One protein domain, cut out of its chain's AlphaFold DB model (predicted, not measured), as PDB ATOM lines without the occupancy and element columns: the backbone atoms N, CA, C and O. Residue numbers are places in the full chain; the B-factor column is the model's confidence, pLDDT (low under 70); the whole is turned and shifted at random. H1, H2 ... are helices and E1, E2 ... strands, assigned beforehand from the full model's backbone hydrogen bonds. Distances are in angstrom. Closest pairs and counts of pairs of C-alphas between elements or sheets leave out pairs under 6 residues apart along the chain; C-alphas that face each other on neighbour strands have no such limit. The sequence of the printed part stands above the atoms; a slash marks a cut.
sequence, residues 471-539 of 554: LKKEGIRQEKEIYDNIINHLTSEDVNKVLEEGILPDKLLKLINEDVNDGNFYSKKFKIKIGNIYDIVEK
ATOM      1  N   LEU A 471       3.299  12.327  13.943       84.69
ATOM      2  CA  LEU A 471       2.759  13.683  14.083       84.69
ATOM      3  C   LEU A 471       1.440  13.860  13.322       84.69
ATOM      4  O   LEU A 471       0.523  14.524  13.805       84.69
ATOM      5  N   LYS A 472       1.314  13.245  12.140       85.69
ATOM      6  CA  LYS A 472       0.064  13.240  11.377       85.69
ATOM      7  C   LYS A 472      -1.033  12.454  12.100       85.69
ATOM      8  O   LYS A 472      -2.151  12.951  12.178       85.69
ATOM      9  N   LYS A 473      -0.742  11.259  12.628       87.12
ATOM     10  CA  LYS A 473      -1.711  10.450  13.396       87.12
ATOM     11  C   LYS A 473      -2.172  11.173  14.660       87.12
ATOM     12  O   LYS A 473      -3.370  11.222  14.920       87.12
ATOM     13  N   GLU A 474      -1.239  11.762  15.400       87.06
ATOM     14  CA  GLU A 474      -1.524  12.535  16.607       87.06
ATOM     15  C   GLU A 474      -2.349  13.782  16.283       87.06
ATOM     16  O   GLU A 474      -3.381  14.025  16.901       87.06
ATOM     17  N   GLY A 475      -1.957  14.530  15.249       83.12
ATOM     18  CA  GLY A 475      -2.717  15.684  14.784       83.12
ATOM     19  C   GLY A 475      -4.134  15.314  14.339       83.12
ATOM     20  O   GLY A 475      -5.072  16.044  14.641       83.12
ATOM     21  N   ILE A 476      -4.307  14.164  13.677       85.44
ATOM     22  CA  ILE A 476      -5.627  13.614  13.339       85.44
ATOM     23  C   ILE A 476      -6.428  13.289  14.605       85.44
ATOM     24  O   ILE A 476      -7.616  13.600  14.649       85.44
ATOM     25  N   ARG A 477      -5.812  12.672  15.624       86.31
ATOM     26  CA  ARG A 477      -6.482  12.356  16.894       86.31
ATOM     27  C   ARG A 477      -6.963  13.626  17.592       86.31
ATOM     28  O   ARG A 477      -8.137  13.708  17.921       86.31
ATOM     29  N   GLN A 478      -6.096  14.627  17.724       86.38
ATOM     30  CA  GLN A 478      -6.446  15.922  18.317       86.38
ATOM     31  C   GLN A 478      -7.566  16.619  17.541       86.38
ATOM     32  O   GLN A 478      -8.469  17.203  18.128       86.38
ATOM     33  N   GLU A 479      -7.539  16.547  16.209       83.56
ATOM     34  CA  GLU A 479      -8.592  17.136  15.384       83.56
ATOM     35  C   GLU A 479      -9.934  16.405  15.541       83.56
ATOM     36  O   GLU A 479     -10.974  17.060  15.563       83.56
ATOM     37  N   LYS A 480      -9.917  15.077  15.728       86.69
ATOM     38  CA  LYS A 480     -11.110  14.298  16.095       86.69
ATOM     39  C   LYS A 480     -11.611  14.625  17.500       86.69
ATOM     40  O   LYS A 480     -12.803  14.808  17.660       86.69
ATOM     41  N   GLU A 481     -10.736  14.782  18.488       87.19
ATOM     42  CA  GLU A 481     -11.137  15.190  19.844       87.19
ATOM     43  C   GLU A 481     -11.780  16.583  19.852       87.19
ATOM     44  O   GLU A 481     -12.776  16.808  20.535       87.19
ATOM     45  N   ILE A 482     -11.250  17.523  19.058       86.12
ATOM     46  CA  ILE A 482     -11.869  18.842  18.861       86.12
ATOM     47  C   ILE A 482     -13.236  18.690  18.188       86.12
ATOM     48  O   ILE A 482     -14.187  19.345  18.611       86.12
ATOM     49  N   TYR A 483     -13.341  17.843  17.158       88.38
ATOM     50  CA  TYR A 483     -14.612  17.533  16.504       88.38
ATOM     51  C   TYR A 483     -15.629  16.964  17.505       88.38
ATOM     52  O   TYR A 483     -16.687  17.559  17.677       88.38
ATOM     53  N   ASP A 484     -15.283  15.903  18.234       86.94
ATOM     54  CA  ASP A 484     -16.143  15.252  19.229       86.94
ATOM     55  C   ASP A 484     -16.555  16.228  20.336       86.94
ATOM     56  O   ASP A 484     -17.711  16.254  20.747       86.94
ATOM     57  N   ASN A 485     -15.644  17.094  20.794       88.19
ATOM     58  CA  ASN A 485     -15.961  18.141  21.763       88.19
ATOM     59  C   ASN A 485     -16.984  19.141  21.197       88.19
ATOM     60  O   ASN A 485     -17.969  19.445  21.873       88.19
ATOM     61  N   ILE A 486     -16.798  19.607  19.955       85.75
ATOM     62  CA  ILE A 486     -17.763  20.489  19.283       85.75
ATOM     63  C   ILE A 486     -19.123  19.798  19.188       85.75
ATOM     64  O   ILE A 486     -20.110  20.410  19.585       85.75
ATOM     65  N   ILE A 487     -19.171  18.546  18.717       85.94
ATOM     66  CA  ILE A 487     -20.409  17.766  18.594       85.94
ATOM     67  C   ILE A 487     -21.075  17.585  19.960       85.94
ATOM     68  O   ILE A 487     -22.278  17.808  20.089       85.94
ATOM     69  N   ASN A 488     -20.319  17.242  21.005       83.56
ATOM     70  CA  ASN A 488     -20.836  17.025  22.357       83.56
ATOM     71  C   ASN A 488     -21.458  18.288  22.967       83.56
ATOM     72  O   ASN A 488     -22.493  18.172  23.620       83.56
ATOM     73  N   HIS A 489     -20.915  19.469  22.666       85.19
ATOM     74  CA  HIS A 489     -21.398  20.760  23.167       85.19
ATOM     75  C   HIS A 489     -22.392  21.478  22.240       85.19
ATOM     76  O   HIS A 489     -22.710  22.643  22.486       85.19
ATOM     77  N   LEU A 490     -22.877  20.831  21.173       84.75
ATOM     78  CA  LEU A 490     -23.973  21.391  20.377       84.75
ATOM     79  C   LEU A 490     -25.231  21.515  21.233       84.75
ATOM     80  O   LEU A 490     -25.595  20.573  21.933       84.75
ATOM     81  N   THR A 491     -25.907  22.656  21.151       84.56
ATOM     82  CA  THR A 491     -27.192  22.884  21.820       84.56
ATOM     83  C   THR A 491     -28.360  22.438  20.935       84.56
ATOM     84  O   THR A 491     -28.207  22.256  19.726       84.56
ATOM     85  N   SER A 492     -29.560  22.289  21.505       80.12
ATOM     86  CA  SER A 492     -30.758  21.980  20.706       80.12
ATOM     87  C   SER A 492     -31.087  23.084  19.690       80.12
ATOM     88  O   SER A 492     -31.625  22.793  18.627       80.12
ATOM     89  N   GLU A 493     -30.720  24.341  19.975       82.19
ATOM     90  CA  GLU A 493     -30.849  25.448  19.019       82.19
ATOM     91  C   GLU A 493     -29.902  25.269  17.821       82.19
ATOM     92  O   GLU A 493     -30.308  25.487  16.680       82.19
ATOM     93  N   ASP A 494     -28.664  24.821  18.062       80.69
ATOM     94  CA  ASP A 494     -27.686  24.558  16.999       80.69
ATOM     95  C   ASP A 494     -28.150  23.421  16.073       80.69
ATOM     96  O   ASP A 494     -28.020  23.529  14.856       80.69
ATOM     97  N   VAL A 495     -28.737  22.354  16.626       80.88
ATOM     98  CA  VAL A 495     -29.281  21.236  15.830       80.88
ATOM     99  C   VAL A 495     -30.509  21.669  15.022       80.88
ATOM    100  O   VAL A 495     -30.610  21.326  13.844       80.88
ATOM    101  N   ASN A 496     -31.406  22.477  15.599       81.06
ATOM    102  CA  ASN A 496     -32.574  22.995  14.878       81.06
ATOM    103  C   ASN A 496     -32.173  23.888  13.696       81.06
ATOM    104  O   ASN A 496     -32.740  23.747  12.615       81.06
ATOM    105  N   LYS A 497     -31.151  24.742  13.849       83.38
ATOM    106  CA  LYS A 497     -30.608  25.547  12.736       83.38
ATOM    107  C   LYS A 497     -30.064  24.683  11.601       83.38
ATOM    108  O   LYS A 497     -30.244  25.015  10.430       83.38
ATOM    109  N   VAL A 498     -29.439  23.553  11.921       82.12
ATOM    110  CA  VAL A 498     -28.968  22.603  10.903       82.12
ATOM    111  C   VAL A 498     -30.146  21.931  10.187       82.12
ATOM    112  O   VAL A 498     -30.112  21.810   8.966       82.12
ATOM    113  N   LEU A 499     -31.200  21.534  10.909       79.62
ATOM    114  CA  LEU A 499     -32.367  20.842  10.342       79.62
ATOM    115  C   LEU A 499     -33.299  21.750   9.524       79.62
ATOM    116  O   LEU A 499     -33.795  21.328   8.480       79.62
ATOM    117  N   GLU A 500     -33.565  22.967  10.003       81.31
ATOM    118  CA  GLU A 500     -34.541  23.886   9.402       81.31
ATOM    119  C   GLU A 500     -33.906  24.841   8.385       81.31
ATOM    120  O   GLU A 500     -34.507  25.128   7.350       81.31
ATOM    121  N   GLU A 501     -32.687  25.318   8.659       79.94
ATOM    122  CA  GLU A 501     -32.012  26.344   7.850       79.94
ATOM    123  C   GLU A 501     -30.820  25.793   7.050       79.94
ATOM    124  O   GLU A 501     -30.321  26.467   6.149       79.94
ATOM    125  N   GLY A 502     -30.355  24.572   7.347       76.12
ATOM    126  CA  GLY A 502     -29.189  23.967   6.693       76.12
ATOM    127  C   GLY A 502     -27.856  24.615   7.080       76.12
ATOM    128  O   GLY A 502     -26.879  24.498   6.340       76.12
ATOM    129  N   ILE A 503     -27.796  25.335   8.206       80.56
ATOM    130  CA  ILE A 503     -26.615  26.109   8.612       80.56
ATOM    131  C   ILE A 503     -25.812  25.352   9.672       80.56
ATOM    132  O   ILE A 503     -26.271  25.173  10.797       80.56
ATOM    133  N   LEU A 504     -24.577  24.963   9.331       82.38
ATOM    134  CA  LEU A 504     -23.634  24.335  10.262       82.38
ATOM    135  C   LEU A 504     -23.008  25.349  11.247       82.38
ATOM    136  O   LEU A 504     -22.745  26.492  10.868       82.38
ATOM    137  N   PRO A 505     -22.663  24.936  12.484       83.00
ATOM    138  CA  PRO A 505     -22.017  25.809  13.466       83.00
ATOM    139  C   PRO A 505     -20.659  26.365  13.001       83.00
ATOM    140  O   PRO A 505     -19.789  25.620  12.546       83.00
ATOM    141  N   ASP A 506     -20.403  27.656  13.239       82.19
ATOM    142  CA  ASP A 506     -19.154  28.340  12.848       82.19
ATOM    143  C   ASP A 506     -17.880  27.659  13.370       82.19
ATOM    144  O   ASP A 506     -16.836  27.660  12.711       82.19
ATOM    145  N   LYS A 507     -17.937  27.091  14.583       83.00
ATOM    146  CA  LYS A 507     -16.811  26.350  15.173       83.00
ATOM    147  C   LYS A 507     -16.497  25.087  14.371       83.00
ATOM    148  O   LYS A 507     -15.324  24.787  14.164       83.00
ATOM    149  N   LEU A 508     -17.531  24.403  13.883       83.31
ATOM    150  CA  LEU A 508     -17.401  23.203  13.069       83.31
ATOM    151  C   LEU A 508     -16.924  23.554  11.653       83.31
ATOM    152  O   LEU A 508     -15.945  22.984  11.179       83.31
ATOM    153  N   LEU A 509     -17.506  24.581  11.025       83.19
ATOM    154  CA  LEU A 509     -17.111  25.068   9.695       83.19
ATOM    155  C   LEU A 509     -15.643  25.510   9.606       83.19
ATOM    156  O   LEU A 509     -15.052  25.491   8.525       83.19
ATOM    157  N   LYS A 510     -15.019  25.906  10.719       84.19
ATOM    158  CA  LYS A 510     -13.574  26.196  10.770       84.19
ATOM    159  C   LYS A 510     -12.713  24.933  10.657       84.19
ATOM    160  O   LYS A 510     -11.595  25.028  10.153       84.19
ATOM    161  N   LEU A 511     -13.236  23.782  11.073       84.38
ATOM    162  CA  LEU A 511     -12.534  22.501  11.146       84.38
ATOM    163  C   LEU A 511     -12.726  21.638   9.888       84.38
ATOM    164  O   LEU A 511     -11.775  21.006   9.425       84.38
ATOM    165  N   ILE A 512     -13.931  21.638   9.307       85.94
ATOM    166  CA  ILE A 512     -14.332  20.662   8.278       85.94
ATOM    167  C   ILE A 512     -14.650  21.272   6.909       85.94
ATOM    168  O   ILE A 512     -15.092  22.411   6.795       85.94
ATOM    169  N   ASN A 513     -14.443  20.479   5.864       82.19
ATOM    170  CA  ASN A 513     -15.110  20.596   4.576       82.19
ATOM    171  C   ASN A 513     -16.229  19.551   4.528       82.19
ATOM    172  O   ASN A 513     -15.996  18.392   4.871       82.19
ATOM    173  N   GLU A 514     -17.411  19.948   4.081       73.00
ATOM    174  CA  GLU A 514     -18.530  19.042   3.828       73.00
ATOM    175  C   GLU A 514     -18.486  18.552   2.375       73.00
ATOM    176  O   GLU A 514     -18.231  19.346   1.464       73.00
ATOM    177  N   ASP A 515     -18.715  17.255   2.154       68.94
ATOM    178  CA  ASP A 515     -19.049  16.736   0.826       68.94
ATOM    179  C   ASP A 515     -20.573  16.626   0.699       68.94
ATOM    180  O   ASP A 515     -21.240  15.853   1.391       68.94
ATOM    181  N   VAL A 516     -21.121  17.440  -0.202       58.41
ATOM    182  CA  VAL A 516     -22.563  17.635  -0.407       58.41
ATOM    183  C   VAL A 516     -23.251  16.353  -0.906       58.41
ATOM    184  O   VAL A 516     -24.470  16.234  -0.819       58.41
ATOM    185  N   ASN A 517     -22.494  15.381  -1.428       61.28
ATOM    186  CA  ASN A 517     -23.066  14.171  -2.024       61.28
ATOM    187  C   ASN A 517     -23.275  13.021  -1.030       61.28
ATOM    188  O   ASN A 517     -24.090  12.141  -1.304       61.28
ATOM    189  N   ASP A 518     -22.540  12.988   0.084       71.62
ATOM    190  CA  ASP A 518     -22.540  11.850   1.015       71.62
ATOM    191  C   ASP A 518     -22.716  12.237   2.497       71.62
ATOM    192  O   ASP A 518     -22.779  11.352   3.354       71.62
ATOM    193  N   GLY A 519     -22.820  13.537   2.804       71.00
ATOM    194  CA  GLY A 519     -23.024  14.048   4.162       71.00
ATOM    195  C   GLY A 519     -21.834  13.803   5.094       71.00
ATOM    196  O   GLY A 519     -21.992  13.840   6.315       71.00
ATOM    197  N   ASN A 520     -20.648  13.502   4.551       84.75
ATOM    198  CA  ASN A 520     -19.444  13.273   5.337       84.75
ATOM    199  C   ASN A 520     -18.669  14.568   5.581       84.75
ATOM    200  O   ASN A 520     -18.523  15.435   4.716       84.75
ATOM    201  N   PHE A 521     -18.080  14.647   6.771       85.88
ATOM    202  CA  PHE A 521     -17.232  15.751   7.177       85.88
ATOM    203  C   PHE A 521     -15.762  15.364   7.077       85.88
ATOM    204  O   PHE A 521     -15.296  14.419   7.724       85.88
ATOM    205  N   TYR A 522     -15.016  16.124   6.280       85.62
ATOM    206  CA  TYR A 522     -13.591  15.928   6.053       85.62
ATOM    207  C   TYR A 522     -12.778  17.032   6.722       85.62
ATOM    208  O   TYR A 522     -13.026  18.213   6.505       85.62
ATOM    209  N   SER A 523     -11.744  16.668   7.477       83.88
ATOM    210  CA  SER A 523     -10.794  17.626   8.057       83.88
ATOM    211  C   SER A 523     -10.219  18.555   6.980       83.88
ATOM    212  O   SER A 523      -9.685  18.091   5.964       83.88
ATOM    213  N   LYS A 524     -10.249  19.875   7.202       84.06
ATOM    214  CA  LYS A 524      -9.621  20.834   6.275       84.06
ATOM    215  C   LYS A 524      -8.114  20.644   6.187       84.06
ATOM    216  O   LYS A 524      -7.557  20.848   5.105       84.06
ATOM    217  N   LYS A 525      -7.484  20.267   7.301       81.50
ATOM    218  CA  LYS A 525      -6.032  20.154   7.456       81.50
ATOM    219  C   LYS A 525      -5.488  18.836   6.909       81.50
ATOM    220  O   LYS A 525      -4.501  18.848   6.181       81.50
ATOM    221  N   PHE A 526      -6.137  17.715   7.218       83.19
ATOM    222  CA  PHE A 526      -5.654  16.376   6.864       83.19
ATOM    223  C   PHE A 526      -6.409  15.720   5.706       83.19
ATOM    224  O   PHE A 526      -5.949  14.694   5.209       83.19
ATOM    225  N   LYS A 527      -7.533  16.304   5.263       82.94
ATOM    226  CA  LYS A 527      -8.377  15.807   4.158       82.94
ATOM    227  C   LYS A 527      -8.876  14.370   4.356       82.94
ATOM    228  O   LYS A 527      -9.069  13.636   3.395       82.94
ATOM    229  N   ILE A 528      -9.083  13.967   5.607       83.00
ATOM    230  CA  ILE A 528      -9.638  12.660   5.981       83.00
ATOM    231  C   ILE A 528     -11.045  12.822   6.552       83.00
ATOM    232  O   ILE A 528     -11.344  13.865   7.132       83.00
ATOM    233  N   LYS A 529     -11.881  11.788   6.434       84.81
ATOM    234  CA  LYS A 529     -13.198  11.755   7.078       84.81
ATOM    235  C   LYS A 529     -13.032  11.737   8.599       84.81
ATOM    236  O   LYS A 529     -12.329  10.873   9.132       84.81
ATOM    237  N   ILE A 530     -13.672  12.683   9.280       87.00
ATOM    238  CA  ILE A 530     -13.658  12.792  10.746       87.00
ATOM    239  C   ILE A 530     -15.041  12.632  11.383       87.00
ATOM    240  O   ILE A 530     -15.090  12.280  12.550       87.00
ATOM    241  N   GLY A 531     -16.121  12.778  10.611       84.50
ATOM    242  CA  GLY A 531     -17.492  12.564  11.078       84.50
ATOM    243  C   GLY A 531     -18.509  12.644   9.942       84.50
ATOM    244  O   GLY A 531     -18.126  12.568   8.766       84.50
ATOM    245  N   ASN A 532     -19.789  12.770  10.273       87.00
ATOM    246  CA  ASN A 532     -20.879  12.937   9.312       87.00
ATOM    247  C   ASN A 532     -22.002  13.839   9.856       87.00
ATOM    248  O   ASN A 532     -22.045  14.175  11.035       87.00
ATOM    249  N   ILE A 533     -22.943  14.205   8.985       81.75
ATOM    250  CA  ILE A 533     -24.106  15.025   9.343       81.75
ATOM    251  C   ILE A 533     -25.013  14.358  10.394       81.75
ATOM    252  O   ILE A 533     -25.630  15.052  11.202       81.75
ATOM    253  N   TYR A 534     -25.052  13.020  10.432       82.38
ATOM    254  CA  TYR A 534     -25.833  12.243  11.402       82.38
ATOM    255  C   TYR A 534     -25.345  12.423  12.843       82.38
ATOM    256  O   TYR A 534     -26.172  12.442  13.749       82.38
ATOM    257  N   ASP A 535     -24.052  12.696  13.049       83.06
ATOM    258  CA  ASP A 535     -23.489  13.038  14.363       83.06
ATOM    259  C   ASP A 535     -24.147  14.297  14.977       83.06
ATOM    260  O   ASP A 535     -24.116  14.492  16.193       83.06
ATOM    261  N   ILE A 536     -24.754  15.155  14.145       82.81
ATOM    262  CA  ILE A 536     -25.478  16.364  14.559       82.81
ATOM    263  C   ILE A 536     -26.980  16.096  14.645       82.81
ATOM    264  O   ILE A 536     -27.604  16.398  15.662       82.81
ATOM    265  N   VAL A 537     -27.573  15.557  13.573       79.50
ATOM    266  CA  VAL A 537     -29.039  15.462  13.453       79.50
ATOM    267  C   VAL A 537     -29.653  14.372  14.331       79.50
ATOM    268  O   VAL A 537     -30.821  14.480  14.694       79.50
ATOM    269  N   GLU A 538     -28.882  13.351  14.715       80.06
ATOM    270  CA  GLU A 538     -29.328  12.273  15.612       80.06
ATOM    271  C   GLU A 538     -28.921  12.512  17.076       80.06
ATOM    272  O   GLU A 538     -29.051  11.619  17.917       80.06
ATOM    273  N   LYS A 539     -28.418  13.710  17.406       77.62
ATOM    274  CA  LYS A 539     -27.957  14.033  18.756       77.62
ATOM    275  C   LYS A 539     -29.117  13.984  19.754       77.62
ATOM    276  O   LYS A 539     -30.031  14.805  19.730       77.62
TER     277      LYS A 539
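Overview. This is residues 471 to 539 of the 554 residues of the protein "DNA-directed DNA polymerase" of Prevotella sp. CAG:1092 (UniProt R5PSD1). A small antiparallel sheet of three short strands has one long helix, H1, slantwise over one face; beyond the last residue of H1, H2 makes the far end of the longest axis, and the short H4 packs on it. The sheet is a meander, E1 E2 E3, each strand the antiparallel neighbour of the one before, and H1 with it makes two layers, a helix on one face of a sheet. The printed part has 69 residues, in the order H1 H2 H3 E1 E2 E3 H4, mixed helices and strands. It is compact, with a radius of gyration of the C-alphas of 11.8 A and spans of 38 by 26 by 18 A.

Along the chain. Find E1 at residues 512 to 515, E2 at 520 to 523 and E3 at 529 to 532. H1 begins at C-alpha 471, (2.759, 13.683, 14.083), and runs 25.2 A to residue 488. H2 covers residues 492 to 501, 13.6 A; H3 is 506 to 509; H4 is 534 to 537, ending at (-29.039, 15.462, 13.453).

Arrangement. In the hairpin E1 and E2, look at N 513 and O 522, 2.7 A apart; in the hairpin E2 and E3, at N 521 and O 531, 2.9 A. H1 is on the sheet at a height of 9.1 A, over E2 and only just over E3, with 3 C-alphas on it; on the local plane its line stands at 35 degrees to E2. The closest C-alphas of H1 and E3 are those of Lys 480 and Ile 530, 6.1 A apart. With residues 483 to 486 alone, H1 only just touches H3, with 3 pairs of C-alphas within 8 A, the closest Ile 486 and Leu 508 at 6.8 A. H2 touches H4, closest at the C-alphas of Val 495 and Val 537, 6.2 A apart; H2 is not on the sheet. Every O i to N i+4 pair is within hydrogen-bond range in H1 and H2; H3 and H4 are too short for one, and their single O i to N i+3 pair is within range in H4 but not in H3.

Size, cuts and confidence. The C-alphas farthest apart are those of Leu 471 and Glu 500, 39.0 A. The printed part has no cut, and its six links are tight. Look for low confidence, under 70, at residues 515 to 517.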